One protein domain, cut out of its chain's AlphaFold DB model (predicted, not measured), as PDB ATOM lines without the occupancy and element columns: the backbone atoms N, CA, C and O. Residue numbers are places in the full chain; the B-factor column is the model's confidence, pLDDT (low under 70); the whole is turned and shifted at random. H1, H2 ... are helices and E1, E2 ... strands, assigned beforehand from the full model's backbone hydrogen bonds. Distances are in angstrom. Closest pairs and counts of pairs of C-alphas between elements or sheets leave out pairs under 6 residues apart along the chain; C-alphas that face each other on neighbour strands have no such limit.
ATOM      1  N   SER A  23       8.461 -14.164  -7.372       37.19
ATOM      2  CA  SER A  23       7.210 -13.418  -7.134       37.19
ATOM      3  C   SER A  23       6.128 -13.675  -8.193       37.19
ATOM      4  O   SER A  23       4.994 -13.218  -8.059       37.19
ATOM      5  N   SER A  24       6.460 -14.441  -9.231       35.28
ATOM      6  CA  SER A  24       5.530 -14.962 -10.222       35.28
ATOM      7  C   SER A  24       5.634 -16.483 -10.239       35.28
ATOM      8  O   SER A  24       6.721 -17.058 -10.236       35.28
ATOM      9  N   SER A  25       4.472 -17.133 -10.212       39.97
ATOM     10  CA  SER A  25       4.315 -18.547 -10.537       39.97
ATOM     11  C   SER A  25       5.049 -18.885 -11.842       39.97
ATOM     12  O   SER A  25       5.180 -18.002 -12.684       39.97
ATOM     13  N   VAL A  26       5.435 -20.161 -12.028       41.62
ATOM     14  CA  VAL A  26       5.516 -20.905 -13.317       41.62
ATOM     15  C   VAL A  26       6.786 -21.773 -13.456       41.62
ATOM     16  O   VAL A  26       7.873 -21.379 -13.061       41.62
ATOM     17  N   ASN A  27       6.559 -22.974 -14.019       37.12
ATOM     18  CA  ASN A  27       7.426 -23.918 -14.748       37.12
ATOM     19  C   ASN A  27       8.943 -23.840 -14.549       37.12
ATOM     20  O   ASN A  27       9.528 -22.798 -14.792       37.12
ATOM     21  N   ALA A  28       9.557 -25.003 -14.267       40.66
ATOM     22  CA  ALA A  28      10.998 -25.288 -14.261       40.66
ATOM     23  C   ALA A  28      11.845 -24.267 -15.050       40.66
ATOM     24  O   ALA A  28      12.128 -24.453 -16.234       40.66
ATOM     25  N   ALA A  29      12.208 -23.168 -14.382       58.84
ATOM     26  CA  ALA A  29      13.078 -22.148 -14.933       58.84
ATOM     27  C   ALA A  29      14.464 -22.776 -15.080       58.84
ATOM     28  O   ALA A  29      14.955 -23.434 -14.161       58.84
ATOM     29  N   THR A  30      15.089 -22.625 -16.247       73.00
ATOM     30  CA  THR A  30      16.447 -23.140 -16.443       73.00
ATOM     31  C   THR A  30      17.413 -22.430 -15.485       73.00
ATOM     32  O   THR A  30      17.148 -21.304 -15.057       73.00
ATOM     33  N   LEU A  31      18.565 -23.036 -15.166       79.25
ATOM     34  CA  LEU A  31      19.601 -22.386 -14.343       79.25
ATOM     35  C   LEU A  31      19.974 -20.995 -14.891       79.25
ATOM     36  O   LEU A  31      20.194 -20.055 -14.132       79.25
ATOM     37  N   LYS A  32      19.982 -20.850 -16.220       81.44
ATOM     38  CA  LYS A  32      20.246 -19.587 -16.912       81.44
ATOM     39  C   LYS A  32      19.180 -18.526 -16.627       81.44
ATOM     40  O   LYS A  32      19.527 -17.364 -16.421       81.44
ATOM     41  N   ASP A  33      17.908 -18.915 -16.599       81.56
ATOM     42  CA  ASP A  33      16.802 -18.008 -16.275       81.56
ATOM     43  C   ASP A  33      16.828 -17.615 -14.795       81.56
ATOM     44  O   ASP A  33      16.657 -16.439 -14.472       81.56
ATOM     45  N   ALA A  34      17.128 -18.569 -13.907       79.75
ATOM     46  CA  ALA A  34      17.313 -18.317 -12.479       79.75
ATOM     47  C   ALA A  34      18.459 -17.326 -12.233       79.75
ATOM     48  O   ALA A  34      18.250 -16.288 -11.603       79.75
ATOM     49  N   LYS A  35      19.633 -17.583 -12.822       84.12
ATOM     50  CA  LYS A  35      20.784 -16.676 -12.790       84.12
ATOM     51  C   LYS A  35      20.398 -15.290 -13.291       84.12
ATOM     52  O   LYS A  35      20.582 -14.306 -12.589       84.12
ATOM     53  N   LYS A  36      19.787 -15.189 -14.474       84.25
ATOM     54  CA  LYS A  36      19.361 -13.898 -15.033       84.25
ATOM     55  C   LYS A  36      18.380 -13.162 -14.116       84.25
ATOM     56  O   LYS A  36      18.468 -11.942 -14.013       84.25
ATOM     57  N   SER A  37      17.444 -13.859 -13.477       83.19
ATOM     58  CA  SER A  37      16.484 -13.238 -12.560       83.19
ATOM     59  C   SER A  37      17.181 -12.650 -11.331       83.19
ATOM     60  O   SER A  37      16.988 -11.475 -11.018       83.19
ATOM     61  N   VAL A  38      18.058 -13.435 -10.699       82.56
ATOM     62  CA  VAL A  38      18.802 -13.036  -9.496       82.56
ATOM     63  C   VAL A  38      19.749 -11.872  -9.793       82.56
ATOM     64  O   VAL A  38      19.693 -10.845  -9.124       82.56
ATOM     65  N   LEU A  39      20.545 -11.973 -10.863       80.25
ATOM     66  CA  LEU A  39      21.514 -10.935 -11.240       80.25
ATOM     67  C   LEU A  39      20.855  -9.593 -11.607       80.25
ATOM     68  O   LEU A  39      21.463  -8.536 -11.433       80.25
ATOM     69  N   ASN A  40      19.611  -9.624 -12.096       82.81
ATOM     70  CA  ASN A  40      18.828  -8.428 -12.416       82.81
ATOM     71  C   ASN A  40      17.992  -7.902 -11.234       82.81
ATOM     72  O   ASN A  40      17.235  -6.954 -11.417       82.81
ATOM     73  N   GLY A  41      18.098  -8.504 -10.043       75.94
ATOM     74  CA  GLY A  41      17.353  -8.090  -8.847       75.94
ATOM     75  C   GLY A  41      15.875  -8.496  -8.832       75.94
ATOM     76  O   GLY A  41      15.128  -8.046  -7.970       75.94
ATOM     77  N   ASN A  42      15.446  -9.349  -9.768       79.31
ATOM     78  CA  ASN A  42      14.068  -9.847  -9.866       79.31
ATOM     79  C   ASN A  42      13.859 -11.179  -9.125       79.31
ATOM     80  O   ASN A  42      12.737 -11.684  -9.062       79.31
ATOM     81  N   GLY A  43      14.930 -11.763  -8.587       76.44
ATOM     82  CA  GLY A  43      14.911 -13.005  -7.827       76.44
ATOM     83  C   GLY A  43      15.913 -12.969  -6.682       76.44
ATOM     84  O   GLY A  43      16.856 -12.180  -6.688       76.44
ATOM     85  N   GLU A  44      15.706 -13.842  -5.704       77.62
ATOM     86  CA  GLU A  44      16.552 -13.956  -4.518       77.62
ATOM     87  C   GLU A  44      17.068 -15.389  -4.381       77.62
ATOM     88  O   GLU A  44      16.344 -16.351  -4.653       77.62
ATOM     89  N   MET A  45      18.317 -15.522  -3.937       82.75
ATOM     90  CA  MET A  45      18.917 -16.802  -3.568       82.75
ATOM     91  C   MET A  45      18.952 -16.932  -2.048       82.75
ATOM     92  O   MET A  45      19.149 -15.947  -1.335       82.75
ATOM     93  N   ILE A  46      18.776 -18.151  -1.546       83.44
ATOM     94  CA  ILE A  46      18.831 -18.465  -0.115       83.44
ATOM     95  C   ILE A  46      19.986 -19.419   0.172       83.44
ATOM     96  O   ILE A  46      20.263 -20.320  -0.621       83.44
ATOM     97  N   HIS A  47      20.639 -19.240   1.319       79.75
ATOM     98  CA  HIS A  47      21.595 -20.206   1.853       79.75
ATOM     99  C   HIS A  47      20.837 -21.354   2.530       79.75
ATOM    100  O   HIS A  47      20.190 -21.115   3.550       79.75
ATOM    101  N   PRO A  48      20.906 -22.595   2.022       72.44
ATOM    102  CA  PRO A  48      20.182 -23.719   2.615       72.44
ATOM    103  C   PRO A  48      20.749 -24.145   3.975       72.44
ATOM    104  O   PRO A  48      20.020 -24.720   4.775       72.44
ATOM    105  N   GLY A  49      22.028 -23.869   4.245       76.62
ATOM    106  CA  GLY A  49      22.686 -24.210   5.509       76.62
ATOM    107  C   GLY A  49      22.788 -23.059   6.508       76.62
ATOM    108  O   GLY A  49      23.293 -23.265   7.608       76.62
ATOM    109  N   MET A  50      22.332 -21.851   6.153       79.31
ATOM    110  CA  MET A  50      22.497 -20.675   7.006       79.31
ATOM    111  C   MET A  50      21.178 -19.991   7.322       79.31
ATOM    112  O   MET A  50      20.342 -19.745   6.451       79.31
ATOM    113  N   HIS A  51      21.035 -19.617   8.586       84.44
ATOM    114  CA  HIS A  51      19.817 -19.043   9.129       84.44
ATOM    115  C   HIS A  51      20.077 -17.661   9.711       84.44
ATOM    116  O   HIS A  51      21.157 -17.355  10.212       84.44
ATOM    117  N   ARG A  52      19.045 -16.824   9.671       82.88
ATOM    118  CA  ARG A  52      18.968 -15.581  10.430       82.88
ATOM    119  C   ARG A  52      17.740 -15.615  11.321       82.88
ATOM    120  O   ARG A  52      16.763 -16.307  11.033       82.88
ATOM    121  N   ARG A  53      17.759 -14.795  12.366       81.56
ATOM    122  CA  ARG A  53      16.546 -14.540  13.139       81.56
ATOM    123  C   ARG A  53      15.521 -13.815  12.270       81.56
ATOM    124  O   ARG A  53      15.870 -12.932  11.475       81.56
ATOM    125  N   SER A  54      14.267 -14.209  12.430       79.25
ATOM    126  CA  SER A  54      13.131 -13.486  11.870       79.25
ATOM    127  C   SER A  54      13.067 -12.084  12.461       79.25
ATOM    128  O   SER A  54      13.380 -11.868  13.632       79.25
ATOM    129  N   THR A  55      12.688 -11.119  11.633       79.06
ATOM    130  CA  THR A  55      12.486  -9.737  12.071       79.06
ATOM    131  C   THR A  55      11.175  -9.602  12.844       79.06
ATOM    132  O   THR A  55      10.250 -10.414  12.706       79.06
ATOM    133  N   ASP A  56      11.065  -8.538  13.641       79.56
ATOM    134  CA  ASP A  56       9.825  -8.207  14.343       79.56
ATOM    135  C   ASP A  56       8.663  -8.000  13.363       79.56
ATOM    136  O   ASP A  56       7.528  -8.355  13.669       79.56
ATOM    137  N   GLU A  57       8.935  -7.444  12.181       78.62
ATOM    138  CA  GLU A  57       7.942  -7.219  11.127       78.62
ATOM    139  C   GLU A  57       7.428  -8.537  10.538       78.62
ATOM    140  O   GLU A  57       6.215  -8.722  10.449       78.62
ATOM    141  N   GLU A  58       8.320  -9.480  10.214       72.50
ATOM    142  CA  GLU A  58       7.951 -10.815   9.715       72.50
ATOM    143  C   GLU A  58       7.113 -11.584  10.744       72.50
ATOM    144  O   GLU A  58       6.079 -12.168  10.412       72.50
ATOM    145  N   THR A  59       7.515 -11.513  12.014       72.00
ATOM    146  CA  THR A  59       6.833 -12.193  13.125       72.00
ATOM    147  C   THR A  59       5.472 -11.556  13.440       72.00
ATOM    148  O   THR A  59       4.514 -12.250  13.783       72.00
ATOM    149  N   LYS A  60       5.350 -10.226  13.306       73.94
ATOM    150  CA  LYS A  60       4.075  -9.503  13.476       73.94
ATOM    151  C   LYS A  60       3.115  -9.750  12.316       73.94
ATOM    152  O   LYS A  60       1.915  -9.877  12.552       73.94
ATOM    153  N   ALA A  61       3.627  -9.816  11.088       75.00
ATOM    154  CA  ALA A  61       2.828 -10.047   9.890       75.00
ATOM    155  C   ALA A  61       2.255 -11.471   9.843       75.00
ATOM    156  O   ALA A  61       1.145 -11.676   9.353       75.00
ATOM    157  N   ASN A  62       2.979 -12.454  10.380       67.75
ATOM    158  CA  ASN A  62       2.507 -13.826  10.456       67.75
ATOM    159  C   ASN A  62       3.030 -14.507  11.733       67.75
ATOM    160  O   ASN A  62       4.211 -14.811  11.867       67.75
ATOM    161  N   LYS A  63       2.109 -14.813  12.660       65.44
ATOM    162  CA  LYS A  63       2.425 -15.459  13.949       65.44
ATOM    163  C   LYS A  63       3.003 -16.875  13.811       65.44
ATOM    164  O   LYS A  63       3.476 -17.421  14.801       65.44
ATOM    165  N   ASN A  64       2.955 -17.457  12.612       71.94
ATOM    166  CA  ASN A  64       3.490 -18.782  12.308       71.94
ATOM    167  C   ASN A  64       4.845 -18.734  11.583       71.94
ATOM    168  O   ASN A  64       5.312 -19.782  11.135       71.94
ATOM    169  N   VAL A  65       5.475 -17.562  11.419       65.06
ATOM    170  CA  VAL A  65       6.845 -17.520  10.886       65.06
ATOM    171  C   VAL A  65       7.781 -18.161  11.917       65.06
ATOM    172  O   VAL A  65       7.731 -17.788  13.091       65.06
ATOM    173  N   PRO A  66       8.622 -19.129  11.512       71.00
ATOM    174  CA  PRO A  66       9.621 -19.708  12.398       71.00
ATOM    175  C   PRO A  66      10.530 -18.627  12.994       71.00
ATOM    176  O   PRO A  66      10.790 -17.605  12.362       71.00
ATOM    177  N   TYR A  67      11.055 -18.855  14.198       69.38
ATOM    178  CA  TYR A  67      12.002 -17.925  14.829       69.38
ATOM    179  C   TYR A  67      13.288 -17.737  13.999       69.38
ATOM    180  O   TYR A  67      13.895 -16.665  14.015       69.38
ATOM    181  N   GLU A  68      13.666 -18.764  13.237       76.25
ATOM    182  CA  GLU A  68      14.807 -18.761  12.325       76.25
ATOM    183  C   GLU A  68      14.342 -19.011  10.892       76.25
ATOM    184  O   GLU A  68      13.645 -19.982  10.602       76.25
ATOM    185  N   VAL A  69      14.756 -18.136   9.984       79.12
ATOM    186  CA  VAL A  69      14.484 -18.230   8.548       79.12
ATOM    187  C   VAL A  69      15.801 -18.324   7.795       79.12
ATOM    188  O   VAL A  69      16.830 -17.851   8.274       79.12
ATOM    189  N   PHE A  70      15.792 -18.938   6.614       81.00
ATOM    190  CA  PHE A  70      16.995 -19.015   5.789       81.00
ATOM    191  C   PHE A  70      17.537 -17.615   5.480       81.00
ATOM    192  O   PHE A  70      16.788 -16.686   5.151       81.00
ATOM    193  N   ARG A  71      18.857 -17.457   5.601       83.88
ATOM    194  CA  ARG A  71      19.553 -16.222   5.240       83.88
ATOM    195  C   ARG A  71      19.529 -16.094   3.719       83.88
ATOM    196  O   ARG A  71      19.919 -17.014   3.001       83.88
ATOM    197  N   LYS A  72      19.087 -14.939   3.226       86.31
ATOM    198  CA  LYS A  72      19.212 -14.594   1.806       86.31
ATOM    199  C   LYS A  72      20.688 -14.371   1.476       86.31
ATOM    200  O   LYS A  72      21.410 -13.807   2.296       86.31
ATOM    201  N   MET A  73      21.120 -14.819   0.305       87.62
ATOM    202  CA  MET A  73      22.448 -14.502  -0.211       87.62
ATOM    203  C   MET A  73      22.538 -13.004  -0.512       87.62
ATOM    204  O   MET A  73      21.554 -12.398  -0.950       87.62
ATOM    205  N   THR A  74      23.711 -12.409  -0.304       89.50
ATOM    206  CA  THR A  74      24.006 -11.089  -0.881       89.50
ATOM    207  C   THR A  74      24.161 -11.200  -2.399       89.50
ATOM    208  O   THR A  74      24.232 -12.301  -2.955       89.50
ATOM    209  N   LYS A  75      24.221 -10.059  -3.093       88.75
ATOM    210  CA  LYS A  75      24.459 -10.060  -4.540       88.75
ATOM    211  C   LYS A  75      25.826 -10.659  -4.859       88.75
ATOM    212  O   LYS A  75      25.927 -11.511  -5.727       88.75
ATOM    213  N   GLU A  76      26.846 -10.266  -4.110       91.31
ATOM    214  CA  GLU A  76      28.216 -10.741  -4.279       91.31
ATOM    215  C   GLU A  76      28.318 -12.252  -4.033       91.31
ATOM    216  O   GLU A  76      28.997 -12.954  -4.779       91.31
ATOM    217  N   GLU A  77      27.596 -12.773  -3.036       91.94
ATOM    218  CA  GLU A  77      27.534 -14.212  -2.765       91.94
ATOM    219  C   GLU A  77      26.816 -14.980  -3.883       91.94
ATOM    220  O   GLU A  77      27.265 -16.050  -4.293       91.94
ATOM    221  N   ALA A  78      25.707 -14.444  -4.401       91.00
ATOM    222  CA  ALA A  78      24.983 -15.062  -5.505       91.00
ATOM    223  C   ALA A  78      25.805 -15.047  -6.807       91.00
ATOM    224  O   ALA A  78      25.849 -16.053  -7.519       91.00
ATOM    225  N   ASP A  79      26.481 -13.934  -7.100       92.12
ATOM    226  CA  ASP A  79      27.377 -13.785  -8.250       92.12
ATOM    227  C   ASP A  79      28.518 -14.814  -8.174       92.12
ATOM    228  O   ASP A  79      28.782 -15.523  -9.149       92.12
ATOM    229  N   GLU A  80      29.143 -14.957  -7.001       95.31
ATOM    230  CA  GLU A  80      30.209 -15.929  -6.754       95.31
ATOM    231  C   GLU A  80      29.705 -17.379  -6.864       95.31
ATOM    232  O   GLU A  80      30.353 -18.211  -7.500       95.31
ATOM    233  N   TYR A  81      28.516 -17.684  -6.331       93.00
ATOM    234  CA  TYR A  81      27.885 -19.000  -6.471       93.00
ATOM    235  C   TYR A  81      27.689 -19.388  -7.943       93.00
ATOM    236  O   TYR A  81      28.067 -20.487  -8.356       93.00
ATOM    237  N   PHE A  82      27.142 -18.485  -8.765       92.31
ATOM    238  CA  PHE A  82      26.962 -18.763 -10.191       92.31
ATOM    239  C   PHE A  82      28.292 -18.834 -10.947       92.31
ATOM    240  O   PHE A  82      28.416 -19.659 -11.848       92.31
ATOM    241  N   SER A  83      29.280 -18.016 -10.576       94.31
ATOM    242  CA  SER A  83      30.629 -18.066 -11.153       94.31
ATOM    243  C   SER A  83      31.291 -19.429 -10.923       94.31
ATOM    244  O   SER A  83      31.825 -20.031 -11.857       94.31
ATOM    245  N   TYR A  84      31.183 -19.970  -9.705       94.12
ATOM    246  CA  TYR A  84      31.698 -21.300  -9.377       94.12
ATOM    247  C   TYR A  84      31.040 -22.401 -10.217       94.12
ATOM    248  O   TYR A  84      31.722 -23.291 -10.732       94.12
ATOM    249  N   ILE A  85      29.718 -22.325 -10.402       91.31
ATOM    250  CA  ILE A  85      28.991 -23.279 -11.245       91.31
ATOM    251  C   ILE A  85      29.447 -23.171 -12.700       91.31
ATOM    252  O   ILE A  85      29.766 -24.197 -13.297       91.31
ATOM    253  N   ASP A  86      29.517 -21.958 -13.259       92.38
ATOM    254  CA  ASP A  86      29.960 -21.744 -14.641       92.38
ATOM    255  C   ASP A  86      31.369 -22.320 -14.864       92.38
ATOM    256  O   ASP A  86      31.610 -23.009 -15.857       92.38
ATOM    257  N   LYS A  87      32.295 -22.069 -13.923       93.94
ATOM    258  CA  LYS A  87      33.664 -22.597 -13.959       93.94
ATOM    259  C   LYS A  87      33.654 -24.125 -13.988       93.94
ATOM    260  O   LYS A  87      34.257 -24.722 -14.877       93.94
ATOM    261  N   TYR A  88      32.923 -24.758 -13.070       88.50
ATOM    262  CA  TYR A  88      32.814 -26.216 -13.017       88.50
ATOM    263  C   TYR A  88      32.239 -26.804 -14.314       88.50
ATOM    264  O   TYR A  88      32.760 -27.790 -14.839       88.50
ATOM    265  N   GLN A  89      31.181 -26.193 -14.844       88.81
ATOM    266  CA  GLN A  89      30.518 -26.619 -16.074       88.81
ATOM    267  C   GLN A  89      31.445 -26.527 -17.289       88.81
ATOM    268  O   GLN A  89      31.518 -27.471 -18.080       88.81
ATOM    269  N   ALA A  90      32.208 -25.437 -17.396       92.44
ATOM    270  CA  ALA A  90      33.195 -25.239 -18.451       92.44
ATOM    271  C   ALA A  90      34.356 -26.245 -18.362       92.44
ATOM    272  O   ALA A  90      34.724 -26.848 -19.367       92.44
ATOM    273  N   GLU A  91      34.907 -26.469 -17.166       92.62
ATOM    274  CA  GLU A  91      36.030 -27.394 -16.954       92.62
ATOM    275  C   GLU A  91      35.651 -28.859 -17.222       92.62
ATOM    276  O   GLU A  91      36.472 -29.637 -17.708       92.62
ATOM    277  N   ASN A  92      34.403 -29.240 -16.935       87.38
ATOM    278  CA  ASN A  92      33.930 -30.623 -17.036       87.38
ATOM    279  C   ASN A  92      33.068 -30.891 -18.281       87.38
ATOM    280  O   ASN A  92      32.611 -32.020 -18.463       87.38
ATOM    281  N   ASN A  93      32.851 -29.888 -19.140       91.19
ATOM    282  CA  ASN A  93      31.957 -29.952 -20.305       91.19
ATOM    283  C   ASN A  93      30.576 -30.536 -19.952       91.19
ATOM    284  O   ASN A  93      30.112 -31.502 -20.562       91.19
ATOM    285  N   THR A  94      29.938 -29.975 -18.926       83.25
ATOM    286  CA  THR A  94      28.670 -30.468 -18.374       83.25
ATOM    287  C   THR A  94      27.718 -29.318 -18.078       83.25
ATOM    288  O   THR A  94      28.164 -28.228 -17.754       83.25
ATOM    289  N   ASP A  95      26.412 -29.579 -18.113       81.38
ATOM    290  CA  ASP A  95      25.372 -28.626 -17.691       81.38
ATOM    291  C   ASP A  95      24.896 -28.891 -16.247       81.38
ATOM    292  O   ASP A  95      23.892 -28.347 -15.781       81.38
ATOM    293  N   VAL A  96      25.590 -29.773 -15.525       81.31
ATOM    294  CA  VAL A  96      25.243 -30.171 -14.156       81.31
ATOM    295  C   VAL A  96      25.745 -29.131 -13.156       81.31
ATOM    296  O   VAL A  96      26.869 -28.642 -13.257       81.31
ATOM    297  N   VAL A  97      24.909 -28.794 -12.170       83.00
ATOM    298  CA  VAL A  97      25.318 -27.998 -11.006       83.00
ATOM    299  C   VAL A  97      26.093 -28.913 -10.051       83.00
ATOM    300  O   VAL A  97      25.544 -29.943  -9.655       83.00
ATOM    301  N   PRO A  98      27.341 -28.587  -9.672       84.19
ATOM    302  CA  PRO A  98      28.093 -29.418  -8.744       84.19
ATOM    303  C   PRO A  98      27.430 -29.421  -7.363       84.19
ATOM    304  O   PRO A  98      27.060 -28.367  -6.847       84.19
ATOM    305  N   GLU A  99      27.345 -30.593  -6.728       83.75
ATOM    306  CA  GLU A  99      26.784 -30.740  -5.370       83.75
ATOM    307  C   GLU A  99      27.505 -29.847  -4.348       83.75
ATOM    308  O   GLU A  99      26.887 -29.307  -3.438       83.75
ATOM    309  N   SER A 100      28.799 -29.599  -4.570       86.44
ATOM    310  CA  SER A 100      29.634 -28.743  -3.730       86.44
ATOM    311  C   SER A 100      29.386 -27.241  -3.882       86.44
ATOM    312  O   SER A 100      30.029 -26.467  -3.178       86.44
ATOM    313  N   ALA A 101      28.512 -26.791  -4.791       88.31
ATOM    314  CA  ALA A 101      28.285 -25.358  -5.011       88.31
ATOM    315  C   ALA A 101      27.775 -24.648  -3.748       88.31
ATOM    316  O   ALA A 101      28.195 -23.529  -3.454       88.31
ATOM    317  N   TYR A 102      26.886 -25.299  -2.990       88.19
ATOM    318  CA  TYR A 102      26.362 -24.727  -1.750       88.19
ATOM    319  C   TYR A 102      27.390 -24.744  -0.619       88.19
ATOM    320  O   TYR A 102      27.542 -23.732   0.058       88.19
ATOM    321  N   ASP A 103      28.148 -25.832  -0.468       89.69
ATOM    322  CA  ASP A 103      29.220 -25.915   0.532       89.69
ATOM    323  C   ASP A 103      30.307 -24.860   0.279       89.69
ATOM    324  O   ASP A 103      30.803 -24.233   1.213       89.69
ATOM    325  N   TYR A 104      30.643 -24.628  -0.995       93.56
ATOM    326  CA  TYR A 104      31.602 -23.607  -1.416       93.56
ATOM    327  C   TYR A 104      31.160 -22.209  -0.971       93.56
ATOM    328  O   TYR A 104      31.906 -21.509  -0.283       93.56
ATOM    329  N   ILE A 105      29.933 -21.804  -1.320       94.62
ATOM    330  CA  ILE A 105      29.468 -20.453  -0.994       94.62
ATOM    331  C   ILE A 105      29.167 -20.284   0.497       94.62
ATOM    332  O   ILE A 105      29.388 -19.203   1.048       94.62
ATOM    333  N   GLN A 106      28.717 -21.344   1.175       93.38
ATOM    334  CA  GLN A 106      28.539 -21.327   2.622       93.38
ATOM    335  C   GLN A 106      29.876 -21.078   3.325       93.38
ATOM    336  O   GLN A 106      29.953 -20.175   4.154       93.38
ATOM    337  N   TYR A 107      30.940 -21.790   2.938       93.81
ATOM    338  CA  TYR A 107      32.275 -21.588   3.507       93.81
ATOM    339  C   TYR A 107      32.753 -20.141   3.356       93.81
ATOM    340  O   TYR A 107      33.200 -19.525   4.325       93.81
ATOM    341  N   ILE A 108      32.635 -19.581   2.145       95.25
ATOM    342  CA  ILE A 108      32.990 -18.180   1.882       95.25
ATOM    343  C   ILE A 108      32.216 -17.265   2.824       95.25
ATOM    344  O   ILE A 108      32.802 -16.405   3.478       95.25
ATOM    345  N   THR A 109      30.911 -17.480   2.934       94.25
ATOM    346  CA  THR A 109      30.053 -16.597   3.716       94.25
ATOM    347  C   THR A 109      30.367 -16.654   5.209       94.25
ATOM    348  O   THR A 109      30.465 -15.612   5.853       94.25
ATOM    349  N   GLU A 110      30.607 -17.840   5.766       93.69
ATOM    350  CA  GLU A 110      30.997 -17.994   7.171       93.69
ATOM    351  C   GLU A 110      32.316 -17.263   7.478       93.69
ATOM    352  O   GLU A 110      32.462 -16.635   8.530       93.69
ATOM    353  N   LYS A 111      33.278 -17.294   6.547       94.94
ATOM    354  CA  LYS A 111      34.551 -16.568   6.679       94.94
ATOM    355  C   LYS A 111      34.374 -15.057   6.593       94.94
ATOM    356  O   LYS A 111      35.002 -14.331   7.369       94.94
ATOM    357  N   LEU A 112      33.524 -14.585   5.684       93.50
ATOM    358  CA  LEU A 112      33.166 -13.173   5.563       93.50
ATOM    359  C   LEU A 112      32.491 -12.656   6.840       93.50
ATOM    360  O   LEU A 112      32.938 -11.656   7.407       93.50
ATOM    361  N   ASP A 113      31.499 -13.384   7.357       90.50
ATOM    362  CA  ASP A 113      30.786 -13.031   8.589       90.50
ATOM    363  C   ASP A 113      31.737 -13.023   9.803       90.50
ATOM    364  O   ASP A 113      31.717 -12.090  10.612       90.50
ATOM    365  N   ALA A 114      32.636 -14.011   9.910       91.75
ATOM    366  CA  ALA A 114      33.625 -14.085  10.988       91.75
ATOM    367  C   ALA A 114      34.646 -12.934  10.951       91.75
ATOM    368  O   ALA A 114      35.059 -12.429  11.998       91.75
ATOM    369  N   SER A 115      35.044 -12.507   9.752       91.06
ATOM    370  CA  SER A 115      35.991 -11.404   9.543       91.06
ATOM    371  C   SER A 115      35.320 -10.030   9.429       91.06
ATOM    372  O   SER A 115      36.017  -9.016   9.382       91.06
ATOM    373  N   LYS A 116      33.979  -9.979   9.450       90.94
ATOM    374  CA  LYS A 116      33.155  -8.766   9.295       90.94
ATOM    375  C   LYS A 116      33.481  -7.979   8.022       90.94
ATOM    376  O   LYS A 116      33.442  -6.748   8.022       90.94
ATOM    377  N   THR A 117      33.812  -8.688   6.949       91.00
ATOM    378  CA  THR A 117      34.066  -8.118   5.622       91.00
ATOM    379  C   THR A 117      33.055  -8.657   4.623       91.00
ATOM    380  O   THR A 117      32.451  -9.699   4.844       91.00
ATOM    381  N   THR A 118      32.871  -7.954   3.512       86.69
ATOM    382  CA  THR A 118      32.004  -8.381   2.403       86.69
ATOM    383  C   THR A 118      32.798  -8.727   1.143       86.69
ATOM    384  O   THR A 118      32.219  -9.077   0.120       86.69
ATOM    385  N   VAL A 119      34.129  -8.610   1.192       93.31
ATOM    386  CA  VAL A 119      35.001  -8.759   0.023       93.31
ATOM    387  C   VAL A 119      35.470 -10.203  -0.120       93.31
ATOM    388  O   VAL A 119      36.210 -10.705   0.723       93.31
ATOM    389  N   ILE A 120      35.099 -10.839  -1.232       93.75
ATOM    390  CA  ILE A 120      35.562 -12.180  -1.609       93.75
ATOM    391  C   ILE A 120      36.918 -12.059  -2.318       93.75
ATOM    392  O   ILE A 120      36.995 -11.608  -3.467       93.75
ATOM    393  N   THR A 121      37.990 -12.440  -1.625       95.75
ATOM    394  CA  THR A 121      39.365 -12.425  -2.146       95.75
ATOM    395  C   THR A 121      39.711 -13.725  -2.871       95.75
ATOM    396  O   THR A 121      39.101 -14.764  -2.626       95.75
ATOM    397  N   ASP A 122      40.731 -13.696  -3.731       96.06
ATOM    398  CA  ASP A 122      41.209 -14.904  -4.424       96.06
ATOM    399  C   ASP A 122      41.767 -15.954  -3.456       96.06
ATOM    400  O   ASP A 122      41.596 -17.151  -3.674       96.06
ATOM    401  N   GLU A 123      42.372 -15.515  -2.350       95.88
ATOM    402  CA  GLU A 123      42.806 -16.401  -1.266       95.88
ATOM    403  C   GLU A 123      41.614 -17.147  -0.657       95.88
ATOM    404  O   GLU A 123      41.657 -18.367  -0.514       95.88
ATOM    405  N   LEU A 124      40.515 -16.438  -0.377       96.38
ATOM    406  CA  LEU A 124      39.304 -17.041   0.172       96.38
ATOM    407  C   LEU A 124      38.639 -18.006  -0.822       96.38
ATOM    408  O   LEU A 124      38.173 -19.070  -0.413       96.38
ATOM    409  N   ARG A 125      38.644 -17.685  -2.124       96.62
ATOM    410  CA  ARG A 125      38.189 -18.612  -3.177       96.62
ATOM    411  C   ARG A 125      39.015 -19.895  -3.175       96.62
ATOM    412  O   ARG A 125      38.451 -20.986  -3.164       96.62
ATOM    413  N   ALA A 126      40.342 -19.779  -3.130       95.75
ATOM    414  CA  ALA A 126      41.237 -20.932  -3.109       95.75
ATOM    415  C   ALA A 126      41.053 -21.792  -1.844       95.75
ATOM    416  O   ALA A 126      41.046 -23.022  -1.926       95.75
ATOM    417  N   GLU A 127      40.862 -21.166  -0.679       95.62
ATOM    418  CA  GLU A 127      40.536 -21.874   0.565       95.62
ATOM    419  C   GLU A 127      39.207 -22.629   0.465       95.62
ATOM    420  O   GLU A 127      39.137 -23.800   0.845       95.62
ATOM    421  N   ALA A 128      38.172 -21.992  -0.086       95.12
ATOM    422  CA  ALA A 128      36.863 -22.604  -0.278       95.12
ATOM    423  C   ALA A 128      36.915 -23.771  -1.280       95.12
ATOM    424  O   ALA A 128      36.352 -24.835  -1.017       95.12
ATOM    425  N   GLU A 129      37.644 -23.629  -2.393       93.88
ATOM    426  CA  GLU A 129      37.871 -24.713  -3.361       93.88
ATOM    427  C   GLU A 129      38.596 -25.901  -2.723       93.88
ATOM    428  O   GLU A 129      38.232 -27.060  -2.944       93.88
ATOM    429  N   LYS A 130      39.606 -25.632  -1.893       93.69
ATOM    430  CA  LYS A 130      40.309 -26.672  -1.143       93.69
ATOM    431  C   LYS A 130      39.370 -27.379  -0.166       93.69
ATOM    432  O   LYS A 130      39.338 -28.607  -0.159       93.69
ATOM    433  N   TYR A 131      38.575 -26.625   0.593       91.88
ATOM    434  CA  TYR A 131      37.601 -27.165   1.542       91.88
ATOM    435  C   TYR A 131      36.631 -28.154   0.876       91.88
ATOM    436  O   TYR A 131      36.483 -29.284   1.346       91.88
ATOM    437  N   VAL A 132      36.036 -27.779  -0.261       89.94
ATOM    438  CA  VAL A 132      35.081 -28.653  -0.963       89.94
ATOM    439  C   VAL A 132      35.731 -29.839  -1.681       89.94
ATOM    440  O   VAL A 132      35.069 -30.837  -1.962       89.94
ATOM    441  N   ASN A 133      37.021 -29.760  -2.000       84.94
ATOM    442  CA  ASN A 133      37.755 -30.877  -2.592       84.94
ATOM    443  C   ASN A 133      38.226 -31.882  -1.527       84.94
ATOM    444  O   ASN A 133      38.200 -33.092  -1.764       84.94
ATOM    445  N   GLU A 134      38.610 -31.409  -0.340       79.38
ATOM    446  CA  GLU A 134      38.975 -32.259   0.799       79.38
ATOM    447  C   GLU A 134      37.757 -32.991   1.388       79.38
ATOM    448  O   GLU A 134      37.858 -34.171   1.742       79.38
ATOM    449  N   SER A 135      36.585 -32.347   1.436       61.88
ATOM    450  CA  SER A 135      35.338 -33.000   1.863       61.88
ATOM    451  C   SER A 135      34.951 -34.159   0.930       61.88
ATOM    452  O   SER A 135      34.673 -35.263   1.408       61.88
ATOM    453  N   LYS A 136      35.075 -33.975  -0.394       61.66
ATOM    454  CA  LYS A 136      34.856 -35.035  -1.399       61.66
ATOM    455  C   LYS A 136      35.758 -36.251  -1.191       61.66
ATOM    456  O   LYS A 136      35.301 -37.387  -1.339       61.66
ATOM    457  N   GLN A 137      37.029 -36.057  -0.828       55.38
ATOM    458  CA  GLN A 137      37.949 -37.176  -0.576       55.38
ATOM    459  C   GLN A 137      37.559 -37.994   0.665       55.38
ATOM    460  O   GLN A 137      37.691 -39.223   0.666       55.38
ATOM    461  N   ASN A 138      37.037 -37.344   1.706       50.88
ATOM    462  CA  ASN A 138      36.603 -38.029   2.923       50.88
ATOM    463  C   ASN A 138      35.329 -38.864   2.715       50.88
ATOM    464  O   ASN A 138      35.232 -39.968   3.262       50.88
ATOM    465  N   ASP A 139      34.398 -38.407   1.876       50.19
ATOM    466  CA  ASP A 139      33.212 -39.197   1.522       50.19
ATOM    467  C   ASP A 139      33.520 -40.320   0.521       50.19
ATOM    468  O   ASP A 139      33.029 -41.443   0.687       50.19
ATOM    469  N   SER A 140      34.456 -40.101  -0.409       48.09
ATOM    470  CA  SER A 140      34.987 -41.158  -1.290       48.09
ATOM    471  C   SER A 140      35.595 -42.318  -0.483       48.09
ATOM    472  O   SER A 140      35.393 -43.495  -0.794       48.09
ATOM    473  N   ASN A 141      36.300 -42.013   0.613       40.16
ATOM    474  CA  ASN A 141      36.866 -43.029   1.502       40.16
ATOM    475  C   ASN A 141      35.797 -43.833   2.262       40.16
ATOM    476  O   ASN A 141      35.993 -45.028   2.505       40.16
ATOM    477  N   LYS A 142      34.642 -43.245   2.603       42.00
ATOM    478  CA  LYS A 142      33.513 -44.004   3.179       42.00
ATOM    479  C   LYS A 142      32.904 -44.978   2.171       42.00
ATOM    480  O   LYS A 142      32.510 -46.081   2.562       42.00
TER     481      LYS A 142
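AT A GLANCE: This is residues 23 to 142 of the 170 residues of an uncharacterized protein of Lactococcus raffinolactis 4877 (UniProt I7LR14). Four helices pack in succession, H1 on H3, H3 on H4 and H4 on H5, while a two-stranded antiparallel ribbon, E1 and E2, reaches out from beside H4 to a short helix, H2, at its far end. Residues 137 to 142, in H5, stick out. The printed part has 120 residues, with five named helices and two named strands in the order H1, E1, H2, E2, H3, H4, H5, and is mostly helix. It is only just compact, close to loose, with a radius of gyration of the C-alphas of 16.3 A and spans of 46 by 35 by 33 A.

HOW THE PARTS SIT: H1, residues 31 to 39, touches residues 75 to 82 of H3, residues 75 to 92, at a shallow tilt of 26 degrees, opposite ways; their closest C-alphas, Lys 35 and Phe 82, are 7.0 A apart. E1, residues 46 to 53, bends by 110 degrees at residue 49. It is the antiparallel neighbour of E2, residues 68 to 72, with N 47 and O 71 at 2.9 A and N 52 and O 69 at 2.8 A, within hydrogen-bond range. H2, residues 56 to 61, touches no helix. H3 and H4, residues 101 to 115, form a helical hairpin at a steep tilt of 38 degrees, with the C-alphas of Tyr 81 and Ile 105 closest at 5.9 A. The closest C-alphas of E1 and H4, His 47 and Gln 106, are 7.1 A apart. Residues 103 to 108 of H4 touch residues 124 to 132 of H5, residues 122 to 142, at a steep tilt of 50 degrees, opposite ways; the C-alphas of Tyr 104 and Ala 128 are closest, at 5.5 A. H3 and H5 are apart. Every O i to N i+4 pair is within hydrogen-bond range in H1, H2, H3 and H4, and 16 of 17 in H5.

IN THESE COORDINATES: H1 begins at C-alpha 31 (19.601, -22.386, -14.343). From first to last C-alpha, H3 measures 25.9 A, H4 21.6 A and H5 31.0 A, ending at C-alpha 142 (33.513, -44.004, 3.179).

THE WHOLE: The two C-alphas farthest apart, those of Lys 60 and Asn 141, are 48.4 A apart. The printed part has no cut and no long link. The pLDDT is under 70 at residues 23 to 29, 62 to 63, 65, 67 and 135 to 142.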